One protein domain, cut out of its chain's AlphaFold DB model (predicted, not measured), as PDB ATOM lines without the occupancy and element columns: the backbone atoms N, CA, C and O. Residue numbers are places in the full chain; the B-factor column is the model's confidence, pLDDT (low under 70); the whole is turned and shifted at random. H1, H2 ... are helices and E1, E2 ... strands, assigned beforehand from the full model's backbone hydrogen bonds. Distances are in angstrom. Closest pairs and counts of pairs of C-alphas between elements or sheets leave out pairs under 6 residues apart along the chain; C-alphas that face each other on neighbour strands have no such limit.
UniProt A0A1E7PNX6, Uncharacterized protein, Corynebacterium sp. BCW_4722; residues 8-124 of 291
ATOM      1  N   LEU A   8     -29.740  17.193  -7.080       83.44
ATOM      2  CA  LEU A   8     -29.191  16.931  -8.405       83.44
ATOM      3  C   LEU A   8     -27.668  16.893  -8.303       83.44
ATOM      4  O   LEU A   8     -27.042  17.873  -7.911       83.44
ATOM      5  N   ARG A   9     -27.062  15.775  -8.680       86.62
ATOM      6  CA  ARG A   9     -25.612  15.615  -8.746       86.62
ATOM      7  C   ARG A   9     -25.171  15.537 -10.198       86.62
ATOM      8  O   ARG A   9     -25.721  14.766 -10.977       86.62
ATOM      9  N   VAL A  10     -24.153  16.297 -10.557       83.44
ATOM     10  CA  VAL A  10     -23.577  16.312 -11.901       83.44
ATOM     11  C   VAL A  10     -22.115  15.941 -11.777       83.44
ATOM     12  O   VAL A  10     -21.383  16.614 -11.062       83.44
ATOM     13  N   ILE A  11     -21.693  14.881 -12.460       84.44
ATOM     14  CA  ILE A  11     -20.299  14.437 -12.514       84.44
ATOM     15  C   ILE A  11     -19.779  14.703 -13.923       84.44
ATOM     16  O   ILE A  11     -20.255  14.112 -14.896       84.44
ATOM     17  N   THR A  12     -18.801  15.593 -14.029       79.81
ATOM     18  CA  THR A  12     -18.197  16.025 -15.299       79.81
ATOM     19  C   THR A  12     -16.919  15.263 -15.618       79.81
ATOM     20  O   THR A  12     -16.597  15.053 -16.785       79.81
ATOM     21  N   GLY A  13     -16.208  14.795 -14.593       80.44
ATOM     22  CA  GLY A  13     -14.897  14.182 -14.744       80.44
ATOM     23  C   GLY A  13     -14.532  13.265 -13.589       80.44
ATOM     24  O   GLY A  13     -15.268  13.118 -12.611       80.44
ATOM     25  N   ARG A  14     -13.366  12.627 -13.711       83.81
ATOM     26  CA  ARG A  14     -12.730  11.865 -12.635       83.81
ATOM     27  C   ARG A  14     -11.242  12.164 -12.592       83.81
ATOM     28  O   ARG A  14     -10.608  12.198 -13.644       83.81
ATOM     29  N   VAL A  15     -10.692  12.334 -11.395       80.38
ATOM     30  CA  VAL A  15      -9.244  12.441 -11.156       80.38
ATOM     31  C   VAL A  15      -8.871  11.340 -10.177       80.38
ATOM     32  O   VAL A  15      -9.530  11.170  -9.158       80.38
ATOM     33  N   ASP A  16      -7.890  10.517 -10.550       81.44
ATOM     34  CA  ASP A  16      -7.458   9.340  -9.783       81.44
ATOM     35  C   ASP A  16      -8.591   8.354  -9.424       81.44
ATOM     36  O   ASP A  16      -8.525   7.616  -8.446       81.44
ATOM     37  N   GLY A  17      -9.639   8.314 -10.255       75.38
ATOM     38  CA  GLY A  17     -10.814   7.456 -10.069       75.38
ATOM     39  C   GLY A  17     -11.945   8.086  -9.248       75.38
ATOM     40  O   GLY A  17     -13.073   7.589  -9.314       75.38
ATOM     41  N   GLU A  18     -11.689   9.206  -8.572       81.94
ATOM     42  CA  GLU A  18     -12.678   9.929  -7.772       81.94
ATOM     43  C   GLU A  18     -13.517  10.883  -8.640       81.94
ATOM     44  O   GLU A  18     -12.968  11.559  -9.517       81.94
ATOM     45  N   PRO A  19     -14.852  10.939  -8.454       84.81
ATOM     46  CA  PRO A  19     -15.732  11.796  -9.245       84.81
ATOM     47  C   PRO A  19     -15.528  13.282  -8.924       84.81
ATOM     48  O   PRO A  19     -15.461  13.664  -7.759       84.81
ATOM     49  N   ARG A  20     -15.509  14.117  -9.969       82.44
ATOM     50  CA  ARG A  20     -15.485  15.587  -9.897       82.44
ATOM     51  C   ARG A  20     -16.761  16.163 -10.486       82.44
ATOM     52  O   ARG A  20     -17.297  15.604 -11.450       82.44
ATOM     53  N   GLY A  21     -17.266  17.231  -9.883       77.56
ATOM     54  CA  GLY A  21     -18.567  17.766 -10.239       77.56
ATOM     55  C   GLY A  21     -19.227  18.556  -9.120       77.56
ATOM     56  O   GLY A  21     -18.605  18.889  -8.116       77.56
ATOM     57  N   VAL A  22     -20.529  18.789  -9.262       78.88
ATOM     58  CA  VAL A  22     -21.316  19.599  -8.326       78.88
ATOM     59  C   VAL A  22     -22.555  18.855  -7.835       78.88
ATOM     60  O   VAL A  22     -23.167  18.074  -8.566       78.88
ATOM     61  N   THR A  23     -22.941  19.126  -6.591       79.12
ATOM     62  CA  THR A  23     -24.244  18.747  -6.038       79.12
ATOM     63  C   THR A  23     -25.064  20.013  -5.810       79.12
ATOM     64  O   THR A  23     -24.581  20.972  -5.217       79.12
ATOM     65  N   LEU A  24     -26.304  20.015  -6.288       74.56
ATOM     66  CA  LEU A  24     -27.249  21.121  -6.186       74.56
ATOM     67  C   LEU A  24     -28.499  20.650  -5.451       74.56
ATOM     68  O   LEU A  24     -28.959  19.523  -5.646       74.56
ATOM     69  N   GLU A  25     -29.079  21.525  -4.637       72.88
ATOM     70  CA  GLU A  25     -30.428  21.307  -4.123       72.88
ATOM     71  C   GLU A  25     -31.429  21.358  -5.288       72.88
ATOM     72  O   GLU A  25     -31.322  22.208  -6.175       72.88
ATOM     73  N   SER A  26     -32.389  20.437  -5.305       71.56
ATOM     74  CA  SER A  26     -33.351  20.290  -6.393       71.56
ATOM     75  C   SER A  26     -34.724  19.831  -5.880       71.56
ATOM     76  O   SER A  26     -34.989  19.780  -4.678       71.56
ATOM     77  N   SER A  27     -35.631  19.509  -6.799       71.75
ATOM     78  CA  SER A  27     -36.954  18.956  -6.526       71.75
ATOM     79  C   SER A  27     -37.261  17.802  -7.478       71.75
ATOM     80  O   SER A  27     -36.679  17.692  -8.553       71.75
ATOM     81  N   ILE A  28     -38.221  16.957  -7.107       75.00
ATOM     82  CA  ILE A  28     -38.651  15.831  -7.948       75.00
ATOM     83  C   ILE A  28     -39.207  16.317  -9.299       75.00
ATOM     84  O   ILE A  28     -38.922  15.710 -10.325       75.00
ATOM     85  N   ALA A  29     -39.888  17.468  -9.331       68.75
ATOM     86  CA  ALA A  29     -40.378  18.079 -10.570       68.75
ATOM     87  C   ALA A  29     -39.221  18.461 -11.504       68.75
ATOM     88  O   ALA A  29     -39.313  18.328 -12.719       68.75
ATOM     89  N   GLN A  30     -38.097  18.904 -10.937       67.25
ATOM     90  CA  GLN A  30     -36.895  19.188 -11.717       67.25
ATOM     91  C   GLN A  30     -36.237  17.902 -12.221       67.25
ATOM     92  O   GLN A  30     -35.736  17.902 -13.340       67.25
ATOM     93  N   PHE A  31     -36.269  16.801 -11.460       80.56
ATOM     94  CA  PHE A  31     -35.806  15.502 -11.967       80.56
ATOM     95  C   PHE A  31     -36.635  15.053 -13.166       80.56
ATOM     96  O   PHE A  31     -36.068  14.642 -14.174       80.56
ATOM     97  N   GLU A  32     -37.957  15.184 -13.071       74.62
ATOM     98  CA  GLU A  32     -38.880  14.870 -14.158       74.62
ATOM     99  C   GLU A  32     -38.563  15.689 -15.411       74.62
ATOM    100  O   GLU A  32     -38.359  15.122 -16.478       74.62
ATOM    101  N   ASN A  33     -38.426  17.010 -15.272       66.62
ATOM    102  CA  ASN A  33     -38.118  17.896 -16.393       66.62
ATOM    103  C   ASN A  33     -36.751  17.584 -17.025       66.62
ATOM    104  O   ASN A  33     -36.630  17.569 -18.247       66.62
ATOM    105  N   ILE A  34     -35.727  17.298 -16.215       74.50
ATOM    106  CA  ILE A  34     -34.388  16.916 -16.691       74.50
ATOM    107  C   ILE A  34     -34.438  15.598 -17.469       74.50
ATOM    108  O   ILE A  34     -33.901  15.508 -18.571       74.50
ATOM    109  N   LEU A  35     -35.073  14.569 -16.904       79.12
ATOM    110  CA  LEU A  35     -35.192  13.257 -17.543       79.12
ATOM    111  C   LEU A  35     -36.063  13.338 -18.802       79.12
ATOM    112  O   LEU A  35     -35.714  12.748 -19.822       79.12
ATOM    113  N   GLY A  36     -37.143  14.120 -18.756       69.81
ATOM    114  CA  GLY A  36     -37.995  14.437 -19.896       69.81
ATOM    115  C   GLY A  36     -37.200  15.090 -21.020       69.81
ATOM    116  O   GLY A  36     -37.208  14.582 -22.138       69.81
ATOM    117  N   TYR A  37     -36.417  16.126 -20.711       69.06
ATOM    118  CA  TYR A  37     -35.547  16.797 -21.676       69.06
ATOM    119  C   TYR A  37     -34.525  15.837 -22.300       69.06
ATOM    120  O   TYR A  37     -34.376  15.776 -23.521       69.06
ATOM    121  N   ILE A  38     -33.850  15.027 -21.481       72.19
ATOM    122  CA  ILE A  38     -32.893  14.026 -21.966       72.19
ATOM    123  C   ILE A  38     -33.581  12.978 -22.861       72.19
ATOM    124  O   ILE A  38     -32.983  12.512 -23.829       72.19
ATOM    125  N   SER A  39     -34.828  12.604 -22.561       66.75
ATOM    126  CA  SER A  39     -35.577  11.602 -23.330       66.75
ATOM    127  C   SER A  39     -35.958  12.060 -24.743       66.75
ATOM    128  O   SER A  39     -36.209  11.215 -25.601       66.75
ATOM    129  N   ILE A  40     -35.974  13.374 -24.996       56.31
ATOM    130  CA  ILE A  40     -36.414  13.962 -26.271       56.31
ATOM    131  C   ILE A  40     -35.281  14.645 -27.055       56.31
ATOM    132  O   ILE A  40     -35.371  14.754 -28.276       56.31
ATOM    133  N   HIS A  41     -34.197  15.078 -26.401       55.81
ATOM    134  CA  HIS A  41     -33.108  15.816 -27.049       55.81
ATOM    135  C   HIS A  41     -31.800  15.015 -27.141       55.81
ATOM    136  O   HIS A  41     -31.385  14.325 -26.210       55.81
ATOM    137  N   ARG A  42     -31.082  15.176 -28.263       53.69
ATOM    138  CA  ARG A  42     -29.671  14.775 -28.381       53.69
ATOM    139  C   ARG A  42     -28.796  15.898 -27.823       53.69
ATOM    140  O   ARG A  42     -28.729  16.965 -28.422       53.69
ATOM    141  N   PHE A  43     -28.110  15.660 -26.711       62.41
ATOM    142  CA  PHE A  43     -27.153  16.602 -26.120       62.41
ATOM    143  C   PHE A  43     -25.725  16.072 -26.266       62.41
ATOM    144  O   PHE A  43     -25.484  14.872 -26.422       62.41
ATOM    145  N   ASN A  44     -24.758  16.987 -26.247       56.38
ATOM    146  CA  ASN A  44     -23.355  16.637 -26.410       56.38
ATOM    147  C   ASN A  44     -22.800  16.001 -25.127       56.38
ATOM    148  O   ASN A  44     -22.362  16.697 -24.216       56.38
ATOM    149  N   ILE A  45     -22.771  14.669 -25.077       58.75
ATOM    150  CA  ILE A  45     -22.186  13.911 -23.960       58.75
ATOM    151  C   ILE A  45     -20.665  14.096 -23.821       58.75
ATOM    152  O   ILE A  45     -20.106  13.766 -22.779       58.75
ATOM    153  N   HIS A  46     -19.988  14.613 -24.852       60.62
ATOM    154  CA  HIS A  46     -18.541  14.844 -24.855       60.62
ATOM    155  C   HIS A  46     -18.147  16.218 -24.295       60.62
ATOM    156  O   HIS A  46     -16.967  16.445 -24.039       60.62
ATOM    157  N   ASP A  47     -19.117  17.117 -24.093       65.94
ATOM    158  CA  ASP A  47     -18.937  18.412 -23.432       65.94
ATOM    159  C   ASP A  47     -19.956  18.534 -22.280       65.94
ATOM    160  O   ASP A  47     -21.055  19.064 -22.472       65.94
ATOM    161  N   PRO A  48     -19.619  18.010 -21.086       62.06
ATOM    162  CA  PRO A  48     -20.519  17.951 -19.932       62.06
ATOM    163  C   PRO A  48     -21.045  19.321 -19.497       62.06
ATOM    164  O   PRO A  48     -22.204  19.448 -19.102       62.06
ATOM    165  N   ALA A  49     -20.200  20.352 -19.586       59.62
ATOM    166  CA  ALA A  49     -20.552  21.711 -19.198       59.62
ATOM    167  C   ALA A  49     -21.582  22.305 -20.165       59.62
ATOM    168  O   ALA A  49     -22.566  22.903 -19.729       59.62
ATOM    169  N   ARG A  50     -21.404  22.093 -21.474       62.91
ATOM    170  CA  ARG A  50     -22.388  22.506 -22.480       62.91
ATOM    171  C   ARG A  50     -23.677  21.691 -22.393       62.91
ATOM    172  O   ARG A  50     -24.746  22.284 -22.352       62.91
ATOM    173  N   GLY A  51     -23.581  20.366 -22.288       61.81
ATOM    174  CA  GLY A  51     -24.746  19.487 -22.165       61.81
ATOM    175  C   GLY A  51     -25.606  19.818 -20.942       61.81
ATOM    176  O   GLY A  51     -26.826  19.894 -21.054       61.81
ATOM    177  N   MET A  52     -24.990  20.099 -19.789       64.94
ATOM    178  CA  MET A  52     -25.732  20.558 -18.610       64.94
ATOM    179  C   MET A  52     -26.258  21.971 -18.739       64.94
ATOM    180  O   MET A  52     -27.329  22.252 -18.218       64.94
ATOM    181  N   ARG A  53     -25.542  22.869 -19.414       62.31
ATOM    182  CA  ARG A  53     -26.062  24.207 -19.681       62.31
ATOM    183  C   ARG A  53     -27.339  24.136 -20.515       62.31
ATOM    184  O   ARG A  53     -28.294  24.821 -20.174       62.31
ATOM    185  N   ASP A  54     -27.377  23.277 -21.528       60.69
ATOM    186  CA  ASP A  54     -28.560  23.071 -22.368       60.69
ATOM    187  C   ASP A  54     -29.728  22.495 -21.540       60.69
ATOM    188  O   ASP A  54     -30.826  23.045 -21.554       60.69
ATOM    189  N   ILE A  55     -29.473  21.467 -20.720       63.50
ATOM    190  CA  ILE A  55     -30.483  20.855 -19.836       63.50
ATOM    191  C   ILE A  55     -30.985  21.845 -18.769       63.50
ATOM    192  O   ILE A  55     -32.182  21.959 -18.525       63.50
ATOM    193  N   LEU A  56     -30.086  22.560 -18.089       57.91
ATOM    194  CA  LEU A  56     -30.446  23.398 -16.943       57.91
ATOM    195  C   LEU A  56     -31.020  24.756 -17.352       57.91
ATOM    196  O   LEU A  56     -31.884  25.260 -16.639       57.91
ATOM    197  N   ASN A  57     -30.589  25.342 -18.473       56.16
ATOM    198  CA  ASN A  57     -31.201  26.571 -18.990       56.16
ATOM    199  C   ASN A  57     -32.691  26.360 -19.283       56.16
ATOM    200  O   ASN A  57     -33.503  27.225 -18.959       56.16
ATOM    201  N   GLU A  58     -33.035  25.200 -19.839       55.00
ATOM    202  CA  GLU A  58     -34.401  24.846 -20.226       55.00
ATOM    203  C   GLU A  58     -35.255  24.420 -19.020       55.00
ATOM    204  O   GLU A  58     -36.426  24.780 -18.923       55.00
ATOM    205  N   VAL A  59     -34.674  23.711 -18.042       51.22
ATOM    206  CA  VAL A  59     -35.420  23.238 -16.859       51.22
ATOM    207  C   VAL A  59     -35.583  24.308 -15.770       51.22
ATOM    208  O   VAL A  59     -36.566  24.277 -15.025       51.22
ATOM    209  N   PHE A  60     -34.642  25.248 -15.638       48.16
ATOM    210  CA  PHE A  60     -34.577  26.160 -14.486       48.16
ATOM    211  C   PHE A  60     -34.850  27.631 -14.801       48.16
ATOM    212  O   PHE A  60     -34.580  28.432 -13.909       48.16
ATOM    213  N   TYR A  61     -35.347  27.984 -16.001       42.06
ATOM    214  CA  TYR A  61     -35.672  29.358 -16.444       42.06
ATOM    215  C   TYR A  61     -34.933  30.434 -15.634       42.06
ATOM    216  O   TYR A  61     -35.434  30.941 -14.630       42.06
ATOM    217  N   TRP A  62     -33.718  30.779 -16.061       34.69
ATOM    218  CA  TRP A  62     -33.019  31.960 -15.545       34.69
ATOM    219  C   TRP A  62     -32.695  31.978 -14.038       34.69
ATOM    220  O   TRP A  62     -32.678  33.046 -13.420       34.69
ATOM    221  N   SER A  63     -32.319  30.856 -13.415       33.84
ATOM    222  CA  SER A  63     -31.583  30.985 -12.148       33.84
ATOM    223  C   SER A  63     -30.145  31.454 -12.434       33.84
ATOM    224  O   SER A  63     -29.282  30.705 -12.891       33.84
ATOM    225  N   SER A  64     -29.871  32.733 -12.161       34.09
ATOM    226  CA  SER A  64     -28.542  33.375 -12.233       34.09
ATOM    227  C   SER A  64     -27.467  32.674 -11.388       34.09
ATOM    228  O   SER A  64     -26.278  32.934 -11.553       34.09
ATOM    229  N   ILE A  65     -27.885  31.744 -10.528       38.22
ATOM    230  CA  ILE A  65     -27.044  30.845  -9.742       38.22
ATOM    231  C   ILE A  65     -26.207  29.937 -10.659       38.22
ATOM    232  O   ILE A  65     -25.051  29.694 -10.341       38.22
ATOM    233  N   LEU A  66     -26.732  29.506 -11.816       40.16
ATOM    234  CA  LEU A  66     -26.072  28.545 -12.717       40.16
ATOM    235  C   LEU A  66     -24.913  29.134 -13.541       40.16
ATOM    236  O   LEU A  66     -24.002  28.405 -13.921       40.16
ATOM    237  N   PHE A  67     -24.910  30.448 -13.797       38.09
ATOM    238  CA  PHE A  67     -23.866  31.120 -14.591       38.09
ATOM    239  C   PHE A  67     -22.510  31.227 -13.873       38.09
ATOM    240  O   PHE A  67     -21.512  31.562 -14.510       38.09
ATOM    241  N   GLY A  68     -22.471  30.955 -12.566       46.50
ATOM    242  CA  GLY A  68     -21.258  30.984 -11.748       46.50
ATOM    243  C   GLY A  68     -20.860  29.631 -11.159       46.50
ATOM    244  O   GLY A  68     -19.975  29.603 -10.305       46.50
ATOM    245  N   ILE A  69     -21.514  28.531 -11.553       53.62
ATOM    246  CA  ILE A  69     -21.211  27.208 -10.996       53.62
ATOM    247  C   ILE A  69     -19.976  26.642 -11.678       53.62
ATOM    248  O   ILE A  69     -19.975  26.355 -12.874       53.62
ATOM    249  N   ASP A  70     -18.932  26.456 -10.879       59.81
ATOM    250  CA  ASP A  70     -17.762  25.692 -11.270       59.81
ATOM    251  C   ASP A  70     -18.091  24.192 -11.223       59.81
ATOM    252  O   ASP A  70     -18.060  23.539 -10.171       59.81
ATOM    253  N   PHE A  71     -18.456  23.647 -12.384       59.47
ATOM    254  CA  PHE A  71     -18.717  22.219 -12.564       59.47
ATOM    255  C   PHE A  71     -17.442  21.364 -12.487       59.47
ATOM    256  O   PHE A  71     -17.552  20.140 -12.450       59.47
ATOM    257  N   ASP A  72     -16.259  21.981 -12.420       58.34
ATOM    258  CA  ASP A  72     -14.982  21.310 -12.169       58.34
ATOM    259  C   ASP A  72     -14.560  21.392 -10.693       58.34
ATOM    260  O   ASP A  72     -13.415  21.075 -10.355       58.34
ATOM    261  N   SER A  73     -15.471  21.783  -9.796       62.44
ATOM    262  CA  SER A  73     -15.220  21.791  -8.356       62.44
ATOM    263  C   SER A  73     -15.061  20.375  -7.772       62.44
ATOM    264  O   SER A  73     -15.620  19.386  -8.252       62.44
ATOM    265  N   ASP A  74     -14.269  20.279  -6.700       57.56
ATOM    266  CA  ASP A  74     -13.994  19.022  -5.986       57.56
ATOM    267  C   ASP A  74     -15.053  18.696  -4.912       57.56
ATOM    268  O   ASP A  74     -14.894  17.759  -4.128       57.56
ATOM    269  N   SER A  75     -16.136  19.472  -4.824       58.94
ATOM    270  CA  SER A  75     -17.110  19.392  -3.732       58.94
ATOM    271  C   SER A  75     -18.384  18.662  -4.149       58.94
ATOM    272  O   SER A  75     -19.430  19.271  -4.377       58.94
ATOM    273  N   LEU A  76     -18.313  17.332  -4.202       71.69
ATOM    274  CA  LEU A  76     -19.509  16.500  -4.281       71.69
ATOM    275  C   LEU A  76     -20.043  16.228  -2.877       71.69
ATOM    276  O   LEU A  76     -19.479  15.443  -2.115       71.69
ATOM    277  N   GLU A  77     -21.153  16.879  -2.545       73.19
ATOM    278  CA  GLU A  77     -21.833  16.661  -1.272       73.19
ATOM    279  C   GLU A  77     -22.509  15.285  -1.212       73.19
ATOM    280  O   GLU A  77     -22.806  14.649  -2.233       73.19
ATOM    281  N   GLN A  78     -22.768  14.822   0.012       71.50
ATOM    282  CA  GLN A  78     -23.488  13.579   0.247       71.50
ATOM    283  C   GLN A  78     -24.944  13.729  -0.217       71.50
ATOM    284  O   GLN A  78     -25.689  14.556   0.295       71.50
ATOM    285  N   VAL A  79     -25.343  12.912  -1.192       69.19
ATOM    286  CA  VAL A  79     -26.704  12.902  -1.747       69.19
ATOM    287  C   VAL A  79     -27.717  12.389  -0.718       69.19
ATOM    288  O   VAL A  79     -27.488  11.358  -0.076       69.19
ATOM    289  N   GLY A  80     -28.827  13.121  -0.583       68.19
ATOM    290  CA  GLY A  80     -29.959  12.777   0.284       68.19
ATOM    291  C   GLY A  80     -30.752  11.548  -0.182       68.19
ATOM    292  O   GLY A  80     -30.348  10.812  -1.086       68.19
ATOM    293  N   SER A  81     -31.892  11.295   0.466       78.69
ATOM    294  CA  SER A  81     -32.771  10.154   0.152       78.69
ATOM    295  C   SER A  81     -33.383  10.196  -1.251       78.69
ATOM    296  O   SER A  81     -33.534   9.133  -1.855       78.69
ATOM    297  N   ASP A  82     -33.655  11.394  -1.768       87.50
ATOM    298  CA  ASP A  82     -34.033  11.645  -3.158       87.50
ATOM    299  C   ASP A  82     -32.840  12.253  -3.909       87.50
ATOM    300  O   ASP A  82     -32.301  13.292  -3.516       87.50
ATOM    301  N   SER A  83     -32.411  11.629  -5.004       91.19
ATOM    302  CA  SER A  83     -31.311  12.150  -5.809       91.19
ATOM    303  C   SER A  83     -31.376  11.730  -7.268       91.19
ATOM    304  O   SER A  83     -31.571  10.552  -7.563       91.19
ATOM    305  N   LEU A  84     -31.075  12.663  -8.164       90.69
ATOM    306  CA  LEU A  84     -30.774  12.397  -9.564       90.69
ATOM    307  C   LEU A  84     -29.291  12.678  -9.792       90.69
ATOM    308  O   LEU A  84     -28.803  13.743  -9.433       90.69
ATOM    309  N   THR A  85     -28.556  11.729 -10.358       91.31
ATOM    310  CA  THR A  85     -27.150  11.895 -10.730       91.31
ATOM    311  C   THR A  85     -27.001  11.777 -12.235       91.31
ATOM    312  O   THR A  85     -27.376  10.754 -12.797       91.31
ATOM    313  N   ILE A  86     -26.408  12.783 -12.870       89.12
ATOM    314  CA  ILE A  86     -25.985  12.739 -14.269       89.12
ATOM    315  C   ILE A  86     -24.467  12.605 -14.289       89.12
ATOM    316  O   ILE A  86     -23.752  13.486 -13.813       89.12
ATOM    317  N   ASP A  87     -23.970  11.494 -14.815       88.44
ATOM    318  CA  ASP A  87     -22.552  11.162 -14.849       88.44
ATOM    319  C   ASP A  87     -22.049  11.130 -16.287       88.44
ATOM    320  O   ASP A  87     -22.068  10.096 -16.954       88.44
ATOM    321  N   PHE A  88     -21.576  12.276 -16.775       82.25
ATOM    322  CA  PHE A  88     -21.061  12.391 -18.139       82.25
ATOM    323  C   PHE A  88     -19.778  11.600 -18.338       82.25
ATOM    324  O   PHE A  88     -19.578  10.993 -19.385       82.25
ATOM    325  N   ALA A  89     -18.927  11.551 -17.313       81.81
ATOM    326  CA  ALA A  89     -17.665  10.828 -17.383       81.81
ATOM    327  C   ALA A  89     -17.854   9.306 -17.534       81.81
ATOM    328  O   ALA A  89     -16.931   8.624 -17.978       81.81
ATOM    329  N   ARG A  90     -19.029   8.765 -17.186       84.06
ATOM    330  CA  ARG A  90     -19.417   7.372 -17.478       84.06
ATOM    331  C   ARG A  90     -20.506   7.229 -18.537       84.06
ATOM    332  O   ARG A  90     -20.750   6.110 -18.978       84.06
ATOM    333  N   GLY A  91     -21.145   8.322 -18.944       83.94
ATOM    334  CA  GLY A  91     -22.327   8.282 -19.798       83.94
ATOM    335  C   GLY A  91     -23.501   7.577 -19.118       83.94
ATOM    336  O   GLY A  91     -24.182   6.777 -19.753       83.94
ATOM    337  N   GLU A  92     -23.735   7.844 -17.831       90.31
ATOM    338  CA  GLU A  92     -24.785   7.201 -17.031       90.31
ATOM    339  C   GLU A  92     -25.700   8.227 -16.347       90.31
ATOM    340  O   GLU A  92     -25.300   9.353 -16.053       90.31
ATOM    341  N   VAL A  93     -26.925   7.805 -16.034       89.88
ATOM    342  CA  VAL A  93     -27.848   8.507 -15.138       89.88
ATOM    343  C   VAL A  93     -28.287   7.568 -14.033       89.88
ATOM    344  O   VAL A  93     -28.620   6.409 -14.283       89.88
ATOM    345  N   LEU A  94     -28.279   8.066 -12.801       93.44
ATOM    346  CA  LEU A  94     -28.744   7.340 -11.633       93.44
ATOM    347  C   LEU A  94     -29.884   8.104 -10.979       93.44
ATOM    348  O   LEU A  94     -29.741   9.281 -10.669       93.44
ATOM    349  N   LEU A  95     -30.985   7.421 -10.712       92.25
ATOM    350  CA  LEU A  95     -32.123   7.969  -9.992       92.25
ATOM    351  C   LEU A  95     -32.304   7.191  -8.694       92.25
ATOM    352  O   LEU A  95     -32.324   5.962  -8.686       92.25
ATOM    353  N   ARG A  96     -32.460   7.907  -7.590       91.25
ATOM    354  CA  ARG A  96     -32.856   7.355  -6.302       91.25
ATOM    355  C   ARG A  96     -34.036   8.164  -5.800       91.25
ATOM    356  O   ARG A  96     -33.921   9.374  -5.646       91.25
ATOM    357  N   LEU A  97     -35.138   7.481  -5.542       87.81
ATOM    358  CA  LEU A  97     -36.318   8.054  -4.911       87.81
ATOM    359  C   LEU A  97     -36.495   7.405  -3.540       87.81
ATOM    360  O   LEU A  97     -36.108   6.252  -3.315       87.81
ATOM    361  N   LYS A  98     -37.045   8.147  -2.591       83.69
ATOM    362  CA  LYS A  98     -37.176   7.742  -1.200       83.69
ATOM    363  C   LYS A  98     -38.012   6.472  -1.097       83.69
ATOM    364  O   LYS A  98     -39.153   6.416  -1.537       83.69
ATOM    365  N   GLY A  99     -37.448   5.458  -0.442       75.56
ATOM    366  CA  GLY A  99     -38.094   4.151  -0.284       75.56
ATOM    367  C   GLY A  99     -37.908   3.204  -1.474       75.56
ATOM    368  O   GLY A  99     -38.325   2.055  -1.367       75.56
ATOM    369  N   GLY A 100     -37.253   3.648  -2.552       78.38
ATOM    370  CA  GLY A 100     -36.883   2.828  -3.704       78.38
ATOM    371  C   GLY A 100     -35.392   2.473  -3.755       78.38
ATOM    372  O   GLY A 100     -34.561   3.018  -3.020       78.38
ATOM    373  N   GLU A 101     -35.052   1.545  -4.650       85.31
ATOM    374  CA  GLU A 101     -33.666   1.234  -5.009       85.31
ATOM    375  C   GLU A 101     -33.094   2.282  -5.978       85.31
ATOM    376  O   GLU A 101     -33.826   3.031  -6.625       85.31
ATOM    377  N   THR A 102     -31.764   2.356  -6.082       89.50
ATOM    378  CA  THR A 102     -31.120   3.219  -7.079       89.50
ATOM    379  C   THR A 102     -31.238   2.593  -8.463       89.50
ATOM    380  O   THR A 102     -30.635   1.559  -8.742       89.50
ATOM    381  N   MET A 103     -31.972   3.265  -9.341       90.38
ATOM    382  CA  MET A 103     -32.074   2.933 -10.755       90.38
ATOM    383  C   MET A 103     -30.882   3.524 -11.498       90.38
ATOM    384  O   MET A 103     -30.438   4.632 -11.199       90.38
ATOM    385  N   ARG A 104     -30.359   2.787 -12.474       92.69
ATOM    386  CA  ARG A 104     -29.229   3.203 -13.305       92.69
ATOM    387  C   ARG A 104     -29.581   2.989 -14.764       92.69
ATOM    388  O   ARG A 104     -30.108   1.939 -15.118       92.69
ATOM    389  N   SER A 105     -29.226   3.956 -15.595       88.44
ATOM    390  CA  SER A 105     -29.365   3.855 -17.036       88.44
ATOM    391  C   SER A 105     -28.222   4.547 -17.769       88.44
ATOM    392  O   SER A 105     -27.467   5.313 -17.170       88.44
ATOM    393  N   ALA A 106     -28.086   4.276 -19.064       85.62
ATOM    394  CA  ALA A 106     -27.201   5.041 -19.928       85.62
ATOM    395  C   ALA A 106     -27.754   6.462 -20.125       85.62
ATOM    396  O   ALA A 106     -28.964   6.668 -20.232       85.62
ATOM    397  N   LEU A 107     -26.858   7.441 -20.218       82.56
ATOM    398  CA  LEU A 107     -27.159   8.843 -20.502       82.56
ATOM    399  C   LEU A 107     -27.499   9.005 -21.994       82.56
ATOM    400  O   LEU A 107     -26.700   9.491 -22.790       82.56
ATOM    401  N   SER A 108     -28.678   8.519 -22.380       74.25
ATOM    402  CA  SER A 108     -29.195   8.546 -23.750       74.25
ATOM    403  C   SER A 108     -30.720   8.599 -23.756       74.25
ATOM    404  O   SER A 108     -31.364   8.016 -22.881       74.25
ATOM    405  N   ALA A 109     -31.290   9.235 -24.779       65.62
ATOM    406  CA  ALA A 109     -32.736   9.378 -24.932       65.62
ATOM    407  C   ALA A 109     -33.492   8.037 -24.839       65.62
ATOM    408  O   ALA A 109     -34.500   7.932 -24.145       65.62
ATOM    409  N   GLU A 110     -32.956   6.986 -25.466       69.38
ATOM    410  CA  GLU A 110     -33.569   5.650 -25.500       69.38
ATOM    411  C   GLU A 110     -33.602   4.967 -24.127       69.38
ATOM    412  O   GLU A 110     -34.549   4.247 -23.811       69.38
ATOM    413  N   SER A 111     -32.581   5.194 -23.298       74.12
ATOM    414  CA  SER A 111     -32.393   4.438 -22.055       74.12
ATOM    415  C   SER A 111     -32.999   5.132 -20.830       74.12
ATOM    416  O   SER A 111     -33.235   4.490 -19.808       74.12
ATOM    417  N   ILE A 112     -33.267   6.437 -20.896       80.44
ATOM    418  CA  ILE A 112     -33.734   7.253 -19.759       80.44
ATOM    419  C   ILE A 112     -35.197   6.982 -19.376       80.44
ATOM    420  O   ILE A 112     -35.591   7.236 -18.237       80.44
ATOM    421  N   ARG A 113     -35.990   6.412 -20.290       71.75
ATOM    422  CA  ARG A 113     -37.441   6.218 -20.130       71.75
ATOM    423  C   ARG A 113     -37.871   5.564 -18.801       71.75
ATOM    424  O   ARG A 113     -38.722   6.155 -18.142       71.75
ATOM    425  N   PRO A 114     -37.264   4.457 -18.328       78.25
ATOM    426  CA  PRO A 114     -37.676   3.831 -17.068       78.25
ATOM    427  C   PRO A 114     -37.437   4.716 -15.836       78.25
ATOM    428  O   PRO A 114     -38.130   4.585 -14.833       78.25
ATOM    429  N   LEU A 115     -36.447   5.616 -15.886       84.81
ATOM    430  CA  LEU A 115     -36.185   6.557 -14.793       84.81
ATOM    431  C   LEU A 115     -37.243   7.664 -14.780       84.81
ATOM    432  O   LEU A 115     -37.684   8.059 -13.708       84.81
ATOM    433  N   LEU A 116     -37.661   8.154 -15.952       80.06
ATOM    434  CA  LEU A 116     -38.732   9.147 -16.055       80.06
ATOM    435  C   LEU A 116     -40.058   8.590 -15.521       80.06
ATOM    436  O   LEU A 116     -40.701   9.241 -14.703       80.06
ATOM    437  N   GLU A 117     -40.423   7.372 -15.925       76.94
ATOM    438  CA  GLU A 117     -41.623   6.675 -15.442       76.94
ATOM    439  C   GLU A 117     -41.609   6.528 -13.915       76.94
ATOM    440  O   GLU A 117     -42.572   6.892 -13.255       76.94
ATOM    441  N   ALA A 118     -40.475   6.133 -13.326       81.75
ATOM    442  CA  ALA A 118     -40.355   6.025 -11.873       81.75
ATOM    443  C   ALA A 118     -40.543   7.365 -11.133       81.75
ATOM    444  O   ALA A 118     -41.069   7.380 -10.019       81.75
ATOM    445  N   VAL A 119     -40.124   8.492 -11.724       79.12
ATOM    446  CA  VAL A 119     -40.379   9.829 -11.157       79.12
ATOM    447  C   VAL A 119     -41.860  10.194 -11.245       79.12
ATOM    448  O   VAL A 119     -42.398  10.745 -10.285       79.12
ATOM    449  N   LEU A 120     -42.513   9.881 -12.366       72.38
ATOM    450  CA  LEU A 120     -43.944  10.118 -12.563       72.38
ATOM    451  C   LEU A 120     -44.787   9.283 -11.590       72.38
ATOM    452  O   LEU A 120     -45.671   9.825 -10.930       72.38
ATOM    453  N   ASP A 121     -44.453   8.007 -11.417       73.75
ATOM    454  CA  ASP A 121     -45.150   7.100 -10.499       73.75
ATOM    455  C   ASP A 121     -44.977   7.518  -9.029       73.75
ATOM    456  O   ASP A 121     -45.884   7.364  -8.213       73.75
ATOM    457  N   TYR A 122     -43.829   8.108  -8.674       74.06
ATOM    458  CA  TYR A 122     -43.575   8.626  -7.326       74.06
ATOM    459  C   TYR A 122     -44.494   9.803  -6.945       74.06
ATOM    460  O   TYR A 122     -44.659  10.087  -5.755       74.06
ATOM    461  N   TYR A 123     -45.127  10.466  -7.920       60.47
ATOM    462  CA  TYR A 123     -46.110  11.526  -7.680       60.47
ATOM    463  C   TYR A 123     -47.518  11.018  -7.302       60.47
ATOM    464  O   TYR A 123     -48.282  11.787  -6.712       60.47
ATOM    465  N   GLU A 124     -47.878   9.752  -7.546       53.09
ATOM    466  CA  GLU A 124     -49.222   9.239  -7.230       53.09
ATOM    467  C   GLU A 124     -49.294   8.629  -5.815       53.09
ATOM    468  O   GLU A 124     -48.915   7.480  -5.579       53.09
TER     469      GLU A 124
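This is residues 8 to 124 of the 291 residues of an uncharacterized protein of Corynebacterium sp. BCW_4722 (UniProt A0A1E7PNX6). A twisted sheet of five strands is covered on one face by two helices side by side, H1 over E3 and H3 over E4 and E5. The third helix, H2, meets H1 with its last residues, 55 to 59, at a steep tilt of 65 degrees, and only grazes the sheet with residues 48 to 52; a long stretch without a named element, residues 60 to 82, leads from H2 back to E3. The printed part has 117 residues, with three named helices and five named strands in the order E1 E2 H1 H2 E3 E4 E5 H3. The sheet is mixed, in the order E2 E1 E3 E4 E5, and the class is mixed, helices and strands. The whole is compact, with a radius of gyration of the C-alphas of 13.2 A and spans of 37 by 28 by 25 A.

E3, residues 83 to 87, E4, residues 92 to 96, and E5, residues 103 to 106, form a meander of two hairpins, each strand the antiparallel neighbour of the one before. N 85 and O 94 are 2.7 A apart and N 93 and O 105 2.8 A, within hydrogen-bond range. E1, residues 8 to 15, is parallel to E3, with N 9 and O 84 at 2.8 A. E2, residues 18 to 25, forms an antiparallel hairpin with E1, with N 10 and O 22 at 2.8 A. H1, residues 28 to 40, and H3, residues 113 to 121, are on the same face in two layers, helices on one face of a sheet. H1 runs along the strands at a height over the sheet of 10.5 A, and H3 likewise at 9.8 A. They touch at a shallow tilt of 29 degrees, opposite ways, the closest C-alphas being those of Leu 35 and Leu 116, 5.6 A. H2, residues 48 to 59, touches H1 with residues 55 to 59 alone, at a steep tilt of 65 degrees; the closest C-alphas are those of Asn 33 and Val 59, 6.0 A. H2 grazes the sheet with residues 48 to 52. Every O i to N i+4 pair is within hydrogen-bond range in H1 and H3, and 7 of 8 in H2.

E1 begins at C-alpha 8, (-29.191, 16.931, -8.405), spans 20.6 A and bends by 60 degrees at residue 12. E2 spans 21.4 A and bends by 56 degrees at residue 21. H1 spans 18.6 A from C-alpha 28, (-38.651, 15.831, -7.948), and H2 16.1 A. E3, E4 and E5 span 12.6, 13.4 and 10.6 A. H3 spans 12.4 A and ends at C-alpha 121, (-45.150, 7.100, -10.499).

The C-alphas of Asp 16 and Glu 124 are the two farthest apart, 41.8 A. The printed part has no cut. The link from H2 to E3, 23 residues, is long. Mean pLDDT of the printed part is 71.5; 48 residues are under 70, among them residues 39 to 75.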